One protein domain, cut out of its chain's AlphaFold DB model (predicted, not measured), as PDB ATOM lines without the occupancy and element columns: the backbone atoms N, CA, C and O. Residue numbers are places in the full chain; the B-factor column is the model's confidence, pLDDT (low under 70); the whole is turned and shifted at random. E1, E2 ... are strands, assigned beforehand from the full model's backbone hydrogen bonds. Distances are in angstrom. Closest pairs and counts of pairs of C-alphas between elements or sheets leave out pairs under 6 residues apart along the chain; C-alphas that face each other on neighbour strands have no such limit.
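AT A GLANCE: This is residues 2 to 77 of the 242 residues of the protein "Lon N-terminal domain-containing protein" of Rhizopus delemar (strain RA 99-880 / ATCC MYA-4621 / FGSC 9543 / NRRL 43880) (UniProt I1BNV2). One strongly twisted sheet of four strands, both faces bare of any named helix, sends out the long hairpin E2 and E3, whose tip, residues 38 to 43, sticks out; beyond its bend, E3 folds over with E4. The printed part has 76 residues, 53 of them in four named strands; the class is all strand, and E1 E2 E3 E4, in that order along the chain and across the sheet, make a meander, each strand the antiparallel neighbour of the one before. It is loose, radius of gyration of the C-alphas 14.4 A, spanning 35 by 30 by 24 A.

IN THESE COORDINATES: Find C-alpha 9 at (28.172, 63.563, 228.996); E1 runs to residue 16, 22.3 A. E2, residues 23 to 38, 28.6 A, bends at 26. E3, residues 43 to 62, 23.6 A, bends by 141 degrees at 57. E4, residues 67 to 75, 22.8 A, ends at (35.453, 51.651, 214.435).

HOW THE PARTS SIT: Within hydrogen-bond range, find N 11 and O 30, 2.9 A, in hairpin E1 and E2; N 49 and O 31, 2.8 A, in E2 and E3; N 60 and O 69, 2.8 A, in E3 and E4. Edge strands E1 and E4 are apart.

THE WHOLE: The printed part has no cut and no long link. C-alphas 40 and 77, the farthest apart, are 43.9 A apart. Residues 2 to 7 and 41 have pLDDT under 70.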
ATOM      1  N   SER A   2      26.178  68.344 243.173       32.62
ATOM      2  CA  SER A   2      25.858  68.775 241.812       32.62
ATOM      3  C   SER A   2      26.883  68.162 240.868       32.62
ATOM      4  O   SER A   2      28.078  68.411 241.042       32.62
ATOM      5  N   ALA A   3      26.434  67.367 239.895       41.50
ATOM      6  CA  ALA A   3      27.247  67.116 238.714       41.50
ATOM      7  C   ALA A   3      27.714  68.485 238.212       41.50
ATOM      8  O   ALA A   3      26.911  69.419 238.127       41.50
ATOM      9  N   ASN A   4      29.023  68.642 238.032       44.25
ATOM     10  CA  ASN A   4      29.563  69.906 237.564       44.25
ATOM     11  C   ASN A   4      28.893  70.173 236.208       44.25
ATOM     12  O   ASN A   4      29.031  69.322 235.329       44.25
ATOM     13  N   PRO A   5      28.181  71.294 236.011       54.34
ATOM     14  CA  PRO A   5      27.441  71.559 234.771       54.34
ATOM     15  C   PRO A   5      28.343  71.630 233.525       54.34
ATOM     16  O   PRO A   5      27.844  71.701 232.410       54.34
ATOM     17  N   ASN A   6      29.663  71.574 233.720       57.91
ATOM     18  CA  ASN A   6      30.683  71.580 232.677       57.91
ATOM     19  C   ASN A   6      31.269  70.186 232.376       57.91
ATOM     20  O   ASN A   6      32.323  70.108 231.751       57.91
ATOM     21  N   GLN A   7      30.683  69.090 232.871       68.69
ATOM     22  CA  GLN A   7      31.129  67.747 232.492       68.69
ATOM     23  C   GLN A   7      30.453  67.309 231.196       68.69
ATOM     24  O   GLN A   7      29.231  67.248 231.114       68.69
ATOM     25  N   ASP A   8      31.266  66.972 230.196       81.94
ATOM     26  CA  ASP A   8      30.773  66.349 228.976       81.94
ATOM     27  C   ASP A   8      30.146  64.990 229.293       81.94
ATOM     28  O   ASP A   8      30.763  64.117 229.911       81.94
ATOM     29  N   HIS A   9      28.903  64.811 228.851       86.75
ATOM     30  CA  HIS A   9      28.172  63.563 228.996       86.75
ATOM     31  C   HIS A   9      28.209  62.783 227.683       86.75
ATOM     32  O   HIS A   9      27.984  63.341 226.609       86.75
ATOM     33  N   TYR A  10      28.452  61.478 227.776       89.75
ATOM     34  CA  TYR A  10      28.509  60.582 226.626       89.75
ATOM     35  C   TYR A  10      27.532  59.428 226.800       89.75
ATOM     36  O   TYR A  10      27.288  58.967 227.915       89.75
ATOM     37  N   ALA A  11      26.992  58.952 225.686       91.44
ATOM     38  CA  ALA A  11      26.139  57.778 225.631       91.44
ATOM     39  C   ALA A  11      26.456  56.956 224.380       91.44
ATOM     40  O   ALA A  11      27.132  57.419 223.462       91.44
ATOM     41  N   ILE A  12      25.942  55.731 224.335       91.75
ATOM     42  CA  ILE A  12      26.012  54.889 223.145       91.75
ATOM     43  C   ILE A  12      24.599  54.762 222.588       91.75
ATOM     44  O   ILE A  12      23.687  54.319 223.282       91.75
ATOM     45  N   CYS A  13      24.430  55.152 221.328       91.00
ATOM     46  CA  CYS A  13      23.202  54.938 220.581       91.00
ATOM     47  C   CYS A  13      23.286  53.592 219.856       91.00
ATOM     48  O   CYS A  13      24.222  53.363 219.082       91.00
ATOM     49  N   LEU A  14      22.323  52.711 220.129       90.69
ATOM     50  CA  LEU A  14      22.260  51.350 219.604       90.69
ATOM     51  C   LEU A  14      21.028  51.163 218.728       90.69
ATOM     52  O   LEU A  14      19.958  51.687 219.029       90.69
ATOM     53  N   PHE A  15      21.179  50.352 217.686       85.19
ATOM     54  CA  PHE A  15      20.053  49.866 216.902       85.19
ATOM     55  C   PHE A  15      19.474  48.612 217.570       85.19
ATOM     56  O   PHE A  15      20.220  47.714 217.976       85.19
ATOM     57  N   THR A  16      18.150  48.541 217.668       86.38
ATOM     58  CA  THR A  16      17.421  47.363 218.155       86.38
ATOM     59  C   THR A  16      16.975  46.500 216.987       86.38
ATOM     60  O   THR A  16      16.583  47.025 215.950       86.38
ATOM     61  N   LYS A  17      16.998  45.180 217.161       86.62
ATOM     62  CA  LYS A  17      16.372  44.245 216.227       86.62
ATOM     63  C   LYS A  17      14.877  44.175 216.514       86.62
ATOM     64  O   LYS A  17      14.480  44.001 217.667       86.62
ATOM     65  N   ASP A  18      14.065  44.222 215.465       83.75
ATOM     66  CA  ASP A  18      12.604  44.143 215.588       83.75
ATOM     67  C   ASP A  18      12.118  42.811 216.177       83.75
ATOM     68  O   ASP A  18      11.046  42.739 216.770       83.75
ATOM     69  N   THR A  19      12.895  41.739 216.011       82.75
ATOM     70  CA  THR A  19      12.435  40.368 216.269       82.75
ATOM     71  C   THR A  19      12.520  39.926 217.725       82.75
ATOM     72  O   THR A  19      11.721  39.097 218.148       82.75
ATOM     73  N   ASP A  20      13.509  40.402 218.480       84.81
ATOM     74  CA  ASP A  20      13.857  39.827 219.789       84.81
ATOM     75  C   ASP A  20      14.273  40.865 220.840       84.81
ATOM     76  O   ASP A  20      14.787  40.496 221.895       84.81
ATOM     77  N   HIS A  21      14.077  42.159 220.559       80.50
ATOM     78  CA  HIS A  21      14.562  43.264 221.391       80.50
ATOM     79  C   HIS A  21      16.070  43.192 221.704       80.50
ATOM     80  O   HIS A  21      16.545  43.854 222.629       80.50
ATOM     81  N   SER A  22      16.839  42.401 220.947       87.44
ATOM     82  CA  SER A  22      18.290  42.384 221.067       87.44
ATOM     83  C   SER A  22      18.891  43.581 220.341       87.44
ATOM     84  O   SER A  22      18.264  44.211 219.485       87.44
ATOM     85  N   PHE A  23      20.132  43.904 220.682       88.69
ATOM     86  CA  PHE A  23      20.872  44.969 220.018       88.69
ATOM     87  C   PHE A  23      21.679  44.415 218.847       88.69
ATOM     88  O   PHE A  23      22.115  43.257 218.844       88.69
ATOM     89  N   TYR A  24      21.904  45.259 217.847       90.75
ATOM     90  CA  TYR A  24      22.967  45.018 216.883       90.75
ATOM     91  C   TYR A  24      24.338  45.229 217.533       90.75
ATOM     92  O   TYR A  24      24.479  45.970 218.503       90.75
ATOM     93  N   GLU A  25      25.368  44.597 216.973       92.12
ATOM     94  CA  GLU A  25      26.752  44.697 217.466       92.12
ATOM     95  C   GLU A  25      27.393  46.069 217.209       92.12
ATOM     96  O   GLU A  25      28.535  46.293 217.595       92.12
ATOM     97  N   TYR A  26      26.690  46.981 216.540       92.44
ATOM     98  CA  TYR A  26      27.219  48.254 216.070       92.44
ATOM     99  C   TYR A  26      26.376  49.409 216.598       92.44
ATOM    100  O   TYR A  26      25.148  49.322 216.676       92.44
ATOM    101  N   GLY A  27      27.044  50.510 216.929       92.56
ATOM    102  CA  GLY A  27      26.400  51.716 217.428       92.56
ATOM    103  C   GLY A  27      27.220  52.972 217.176       92.56
ATOM    104  O   GLY A  27      28.266  52.953 216.521       92.56
ATOM    105  N   THR A  28      26.736  54.076 217.734       92.31
ATOM    106  CA  THR A  28      27.397  55.383 217.672       92.31
ATOM    107  C   THR A  28      27.697  55.867 219.078       92.31
ATOM    108  O   THR A  28      26.796  55.919 219.916       92.31
ATOM    109  N   MET A  29      28.942  56.257 219.335       93.31
ATOM    110  CA  MET A  29      29.263  57.066 220.506       93.31
ATOM    111  C   MET A  29      28.697  58.465 220.287       93.31
ATOM    112  O   MET A  29      29.015  59.100 219.280       93.31
ATOM    113  N   VAL A  30      27.878  58.953 221.212       93.62
ATOM    114  CA  VAL A  30      27.259  60.276 221.128       93.62
ATOM    115  C   VAL A  30      27.653  61.139 222.322       93.62
ATOM    116  O   VAL A  30      27.726  60.658 223.452       93.62
ATOM    117  N   GLN A  31      27.887  62.425 222.081       92.50
ATOM    118  CA  GLN A  31      28.000  63.445 223.123       92.50
ATOM    119  C   GLN A  31      26.622  64.056 223.355       92.50
ATOM    120  O   GLN A  31      25.988  64.513 222.405       92.50
ATOM    121  N   LEU A  32      26.157  64.083 224.600       92.06
ATOM    122  CA  LEU A  32      24.912  64.752 224.962       92.06
ATOM    123  C   LEU A  32      25.193  66.251 225.067       92.06
ATOM    124  O   LEU A  32      25.992  66.677 225.898       92.06
ATOM    125  N   THR A  33      24.563  67.041 224.204       90.69
ATOM    126  CA  THR A  33      24.784  68.494 224.144       90.69
ATOM    127  C   THR A  33      23.726  69.266 224.915       90.69
ATOM    128  O   THR A  33      23.995  70.359 225.400       90.69
ATOM    129  N   HIS A  34      22.515  68.721 225.010       86.88
ATOM    130  CA  HIS A  34      21.411  69.347 225.723       86.88
ATOM    131  C   HIS A  34      20.463  68.276 226.255       86.88
ATOM    132  O   HIS A  34      20.150  67.315 225.553       86.88
ATOM    133  N   ILE A  35      19.992  68.449 227.485       88.50
ATOM    134  CA  ILE A  35      18.967  67.598 228.085       88.50
ATOM    135  C   ILE A  35      17.896  68.532 228.622       88.50
ATOM    136  O   ILE A  35      18.151  69.293 229.553       88.50
ATOM    137  N   ASP A  36      16.713  68.469 228.023       87.12
ATOM    138  CA  ASP A  36      15.537  69.185 228.493       87.12
ATOM    139  C   ASP A  36      14.551  68.202 229.115       87.12
ATOM    140  O   ASP A  36      14.241  67.154 228.539       87.12
ATOM    141  N   ILE A  37      14.048  68.540 230.296       85.94
ATOM    142  CA  ILE A  37      13.046  67.750 231.006       85.94
ATOM    143  C   ILE A  37      11.821  68.635 231.118       85.94
ATOM    144  O   ILE A  37      11.780  69.528 231.960       85.94
ATOM    145  N   VAL A  38      10.816  68.382 230.279       84.00
ATOM    146  CA  VAL A  38       9.603  69.200 230.263       84.00
ATOM    147  C   VAL A  38       8.708  68.774 231.434       84.00
ATOM    148  O   VAL A  38       8.158  67.663 231.414       84.00
ATOM    149  N   PRO A  39       8.537  69.615 232.475       75.62
ATOM    150  CA  PRO A  39       7.720  69.253 233.623       75.62
ATOM    151  C   PRO A  39       6.252  69.099 233.202       75.62
ATOM    152  O   PRO A  39       5.686  69.962 232.536       75.62
ATOM    153  N   GLY A  40       5.634  67.985 233.599       74.81
ATOM    154  CA  GLY A  40       4.213  67.694 233.363       74.81
ATOM    155  C   GLY A  40       3.915  66.727 232.216       74.81
ATOM    156  O   GLY A  40       2.818  66.182 232.174       74.81
ATOM    157  N   LEU A  41       4.879  66.453 231.333       65.50
ATOM    158  CA  LEU A  41       4.673  65.569 230.179       65.50
ATOM    159  C   LEU A  41       5.447  64.244 230.243       65.50
ATOM    160  O   LEU A  41       5.312  63.424 229.341       65.50
ATOM    161  N   SER A  42       6.262  64.016 231.279       74.44
ATOM    162  CA  SER A  42       7.167  62.850 231.367       74.44
ATOM    163  C   SER A  42       8.027  62.654 230.106       74.44
ATOM    164  O   SER A  42       8.472  61.547 229.810       74.44
ATOM    165  N   HIS A  43       8.257  63.730 229.348       78.94
ATOM    166  CA  HIS A  43       9.040  63.722 228.124       78.94
ATOM    167  C   HIS A  43      10.405  64.337 228.405       78.94
ATOM    168  O   HIS A  43      10.517  65.465 228.889       78.94
ATOM    169  N   ILE A  44      11.436  63.561 228.095       86.12
ATOM    170  CA  ILE A  44      12.826  63.990 228.145       86.12
ATOM    171  C   ILE A  44      13.266  64.173 226.699       86.12
ATOM    172  O   ILE A  44      13.166  63.244 225.896       86.12
ATOM    173  N   VAL A  45      13.733  65.371 226.367       87.12
ATOM    174  CA  VAL A  45      14.309  65.674 225.059       87.12
ATOM    175  C   VAL A  45      15.816  65.717 225.221       87.12
ATOM    176  O   VAL A  45      16.358  66.573 225.917       87.12
ATOM    177  N   ILE A  46      16.496  64.783 224.567       88.94
ATOM    178  CA  ILE A  46      17.952  64.709 224.568       88.94
ATOM    179  C   ILE A  46      18.435  65.130 223.189       88.94
ATOM    180  O   ILE A  46      18.115  64.492 222.188       88.94
ATOM    181  N   GLN A  47      19.225  66.196 223.143       90.06
ATOM    182  CA  GLN A  47      20.017  66.528 221.973       90.06
ATOM    183  C   GLN A  47      21.390  65.888 222.129       90.06
ATOM    184  O   GLN A  47      22.068  66.070 223.145       90.06
ATOM    185  N   ALA A  48      21.795  65.142 221.111       91.56
ATOM    186  CA  ALA A  48      23.074  64.466 221.092       91.56
ATOM    187  C   ALA A  48      23.742  64.608 219.726       91.56
ATOM    188  O   ALA A  48      23.076  64.768 218.702       91.56
ATOM    189  N   MET A  49      25.068  64.536 219.723       88.19
ATOM    190  CA  MET A  49      25.904  64.603 218.533       88.19
ATOM    191  C   MET A  49      26.693  63.305 218.393       88.19
ATOM    192  O   MET A  49      27.396  62.914 219.324       88.19
ATOM    193  N   GLY A  50      26.589  62.644 217.240       88.88
ATOM    194  CA  GLY A  50      27.428  61.490 216.919       88.88
ATOM    195  C   GLY A  50      28.900  61.885 216.831       88.88
ATOM    196  O   GLY A  50      29.227  62.916 216.250       88.88
ATOM    197  N   LEU A  51      29.771  61.080 217.435       88.81
ATOM    198  CA  LEU A  51      31.216  61.304 217.450       88.81
ATOM    199  C   LEU A  51      31.938  60.324 216.534       88.81
ATOM    200  O   LEU A  51      32.653  60.724 215.629       88.81
ATOM    201  N   PHE A  52      31.771  59.034 216.804       88.69
ATOM    202  CA  PHE A  52      32.402  57.955 216.059       88.69
ATOM    203  C   PHE A  52      31.614  56.665 216.248       88.69
ATOM    204  O   PHE A  52      30.812  56.515 217.178       88.69
ATOM    205  N   ARG A  53      31.858  55.710 215.359       91.12
ATOM    206  CA  ARG A  53      31.233  54.394 215.411       91.12
ATOM    207  C   ARG A  53      31.904  53.479 216.415       91.12
ATOM    208  O   ARG A  53      33.116  53.538 216.624       91.12
ATOM    209  N   VAL A  54      31.116  52.571 216.972       93.12
ATOM    210  CA  VAL A  54      31.594  51.575 217.927       93.12
ATOM    211  C   VAL A  54      31.056  50.189 217.588       93.12
ATOM    212  O   VAL A  54      29.912  50.048 217.154       93.12
ATOM    213  N   LYS A  55      31.884  49.168 217.812       93.75
ATOM    214  CA  LYS A  55      31.484  47.765 217.908       93.75
ATOM    215  C   LYS A  55      31.336  47.399 219.377       93.75
ATOM    216  O   LYS A  55      32.228  47.672 220.176       93.75
ATOM    217  N   ILE A  56      30.229  46.769 219.724       93.31
ATOM    218  CA  ILE A  56      29.954  46.244 221.054       93.31
ATOM    219  C   ILE A  56      30.594  44.862 221.138       93.31
ATOM    220  O   ILE A  56      30.204  43.948 220.414       93.31
ATOM    221  N   ASN A  57      31.581  44.702 222.014       92.38
ATOM    222  CA  ASN A  57      32.236  43.411 222.226       92.38
ATOM    223  C   ASN A  57      31.451  42.564 223.231       92.38
ATOM    224  O   ASN A  57      31.297  41.357 223.064       92.38
ATOM    225  N   GLN A  58      30.971  43.210 224.292       91.44
ATOM    226  CA  GLN A  58      30.208  42.586 225.363       91.44
ATOM    227  C   GLN A  58      29.251  43.619 225.942       91.44
ATOM    228  O   GLN A  58      29.649  44.762 226.141       91.44
ATOM    229  N   ILE A  59      28.016  43.221 226.239       91.81
ATOM    230  CA  ILE A  59      27.027  44.065 226.909       91.81
ATOM    231  C   ILE A  59      26.310  43.249 227.984       91.81
ATOM    232  O   ILE A  59      25.971  42.084 227.778       91.81
ATOM    233  N   SER A  60      26.096  43.851 229.144       91.94
ATOM    234  CA  SER A  60      25.299  43.308 230.237       91.94
ATOM    235  C   SER A  60      24.424  44.407 230.828       91.94
ATOM    236  O   SER A  60      24.737  45.592 230.736       91.94
ATOM    237  N   PHE A  61      23.290  44.021 231.407       91.75
ATOM    238  CA  PHE A  61      22.424  44.960 232.109       91.75
ATOM    239  C   PHE A  61      22.826  45.020 233.584       91.75
ATOM    240  O   PHE A  61      22.794  44.008 234.287       91.75
ATOM    241  N   ASP A  62      23.212  46.203 234.045       93.62
ATOM    242  CA  ASP A  62      23.451  46.493 235.450       93.62
ATOM    243  C   ASP A  62      22.121  46.851 236.120       93.62
ATOM    244  O   ASP A  62      21.601  47.958 235.978       93.62
ATOM    245  N   LEU A  63      21.575  45.893 236.871       92.00
ATOM    246  CA  LEU A  63      20.327  46.046 237.621       92.00
ATOM    247  C   LEU A  63      20.389  47.173 238.659       92.00
ATOM    248  O   LEU A  63      19.371  47.813 238.911       92.00
ATOM    249  N   PHE A  64      21.552  47.422 239.269       91.88
ATOM    250  CA  PHE A  64      21.678  48.411 240.340       91.88
ATOM    251  C   PHE A  64      21.597  49.835 239.791       91.88
ATOM    252  O   PHE A  64      20.910  50.684 240.353       91.88
ATOM    253  N   ASN A  65      22.268  50.077 238.663       88.56
ATOM    254  CA  ASN A  65      22.259  51.373 237.986       88.56
ATOM    255  C   ASN A  65      21.155  51.491 236.920       88.56
ATOM    256  O   ASN A  65      20.978  52.562 236.343       88.56
ATOM    257  N   CYS A  66      20.410  50.409 236.673       89.69
ATOM    258  CA  CYS A  66      19.370  50.305 235.650       89.69
ATOM    259  C   CYS A  66      19.858  50.741 234.257       89.69
ATOM    260  O   CYS A  66      19.152  51.433 233.524       89.69
ATOM    261  N   CYS A  67      21.079  50.350 233.892       88.62
ATOM    262  CA  CYS A  67      21.701  50.730 232.629       88.62
ATOM    263  C   CYS A  67      22.455  49.560 231.993       88.62
ATOM    264  O   CYS A  67      22.808  48.587 232.657       88.62
ATOM    265  N   TYR A  68      22.707  49.650 230.690       89.31
ATOM    266  CA  TYR A  68      23.597  48.709 230.021       89.31
ATOM    267  C   TYR A  68      25.051  49.140 230.193       89.31
ATOM    268  O   TYR A  68      25.391  50.307 230.001       89.31
ATOM    269  N   VAL A  69      25.907  48.177 230.517       89.06
ATOM    270  CA  VAL A  69      27.352  48.348 230.649       89.06
ATOM    271  C   VAL A  69      28.032  47.331 229.747       89.06
ATOM    272  O   VAL A  69      27.573  46.198 229.609       89.06
ATOM    273  N   GLY A  70      29.116  47.726 229.093       89.56
ATOM    274  CA  GLY A  70      29.760  46.866 228.120       89.56
ATOM    275  C   GLY A  70      31.115  47.364 227.660       89.56
ATOM    276  O   GLY A  70      31.441  48.541 227.809       89.56
ATOM    277  N   ASP A  71      31.877  46.447 227.076       91.19
ATOM    278  CA  ASP A  71      33.133  46.758 226.410       91.19
ATOM    279  C   ASP A  71      32.858  47.102 224.947       91.19
ATOM    280  O   ASP A  71      32.139  46.385 224.241       91.19
ATOM    281  N   ILE A  72      33.472  48.187 224.481       93.88
ATOM    282  CA  ILE A  72      33.335  48.681 223.113       93.88
ATOM    283  C   ILE A  72      34.695  48.805 222.434       93.88
ATOM    284  O   ILE A  72      35.707  49.085 223.074       93.88
ATOM    285  N   THR A  73      34.697  48.650 221.117       93.69
ATOM    286  CA  THR A  73      35.838  48.936 220.247       93.69
ATOM    287  C   THR A  73      35.454  50.061 219.302       93.69
ATOM    288  O   THR A  73      34.397  50.001 218.675       93.69
ATOM    289  N   ARG A  74      36.295  51.087 219.173       91.06
ATOM    290  CA  ARG A  74      36.083  52.130 218.166       91.06
ATOM    291  C   ARG A  74      36.268  51.565 216.758       91.06
ATOM    292  O   ARG A  74      37.169  50.768 216.512       91.06
ATOM    293  N   LEU A  75      35.402  51.996 215.847       89.00
ATOM    294  CA  LEU A  75      35.453  51.651 214.435       89.00
ATOM    295  C   LEU A  75      35.874  52.874 213.630       89.00
ATOM    296  O   LEU A  75      35.045  53.711 213.264       89.00
ATOM    297  N   ASP A  76      37.171  52.947 213.370       84.38
ATOM    298  CA  ASP A  76      37.744  53.914 212.445       84.38
ATOM    299  C   ASP A  76      37.690  53.404 211.010       84.38
ATOM    300  O   ASP A  76      37.693  52.189 210.757       84.38
ATOM    301  N   ASP A  77      37.647  54.352 210.077       79.69
ATOM    302  CA  ASP A  77      37.853  54.033 208.676       79.69
ATOM    303  C   ASP A  77      39.290  53.562 208.464       79.69
ATOM    304  O   ASP A  77      40.258  54.221 208.845       79.69
TER     305      ASP A  77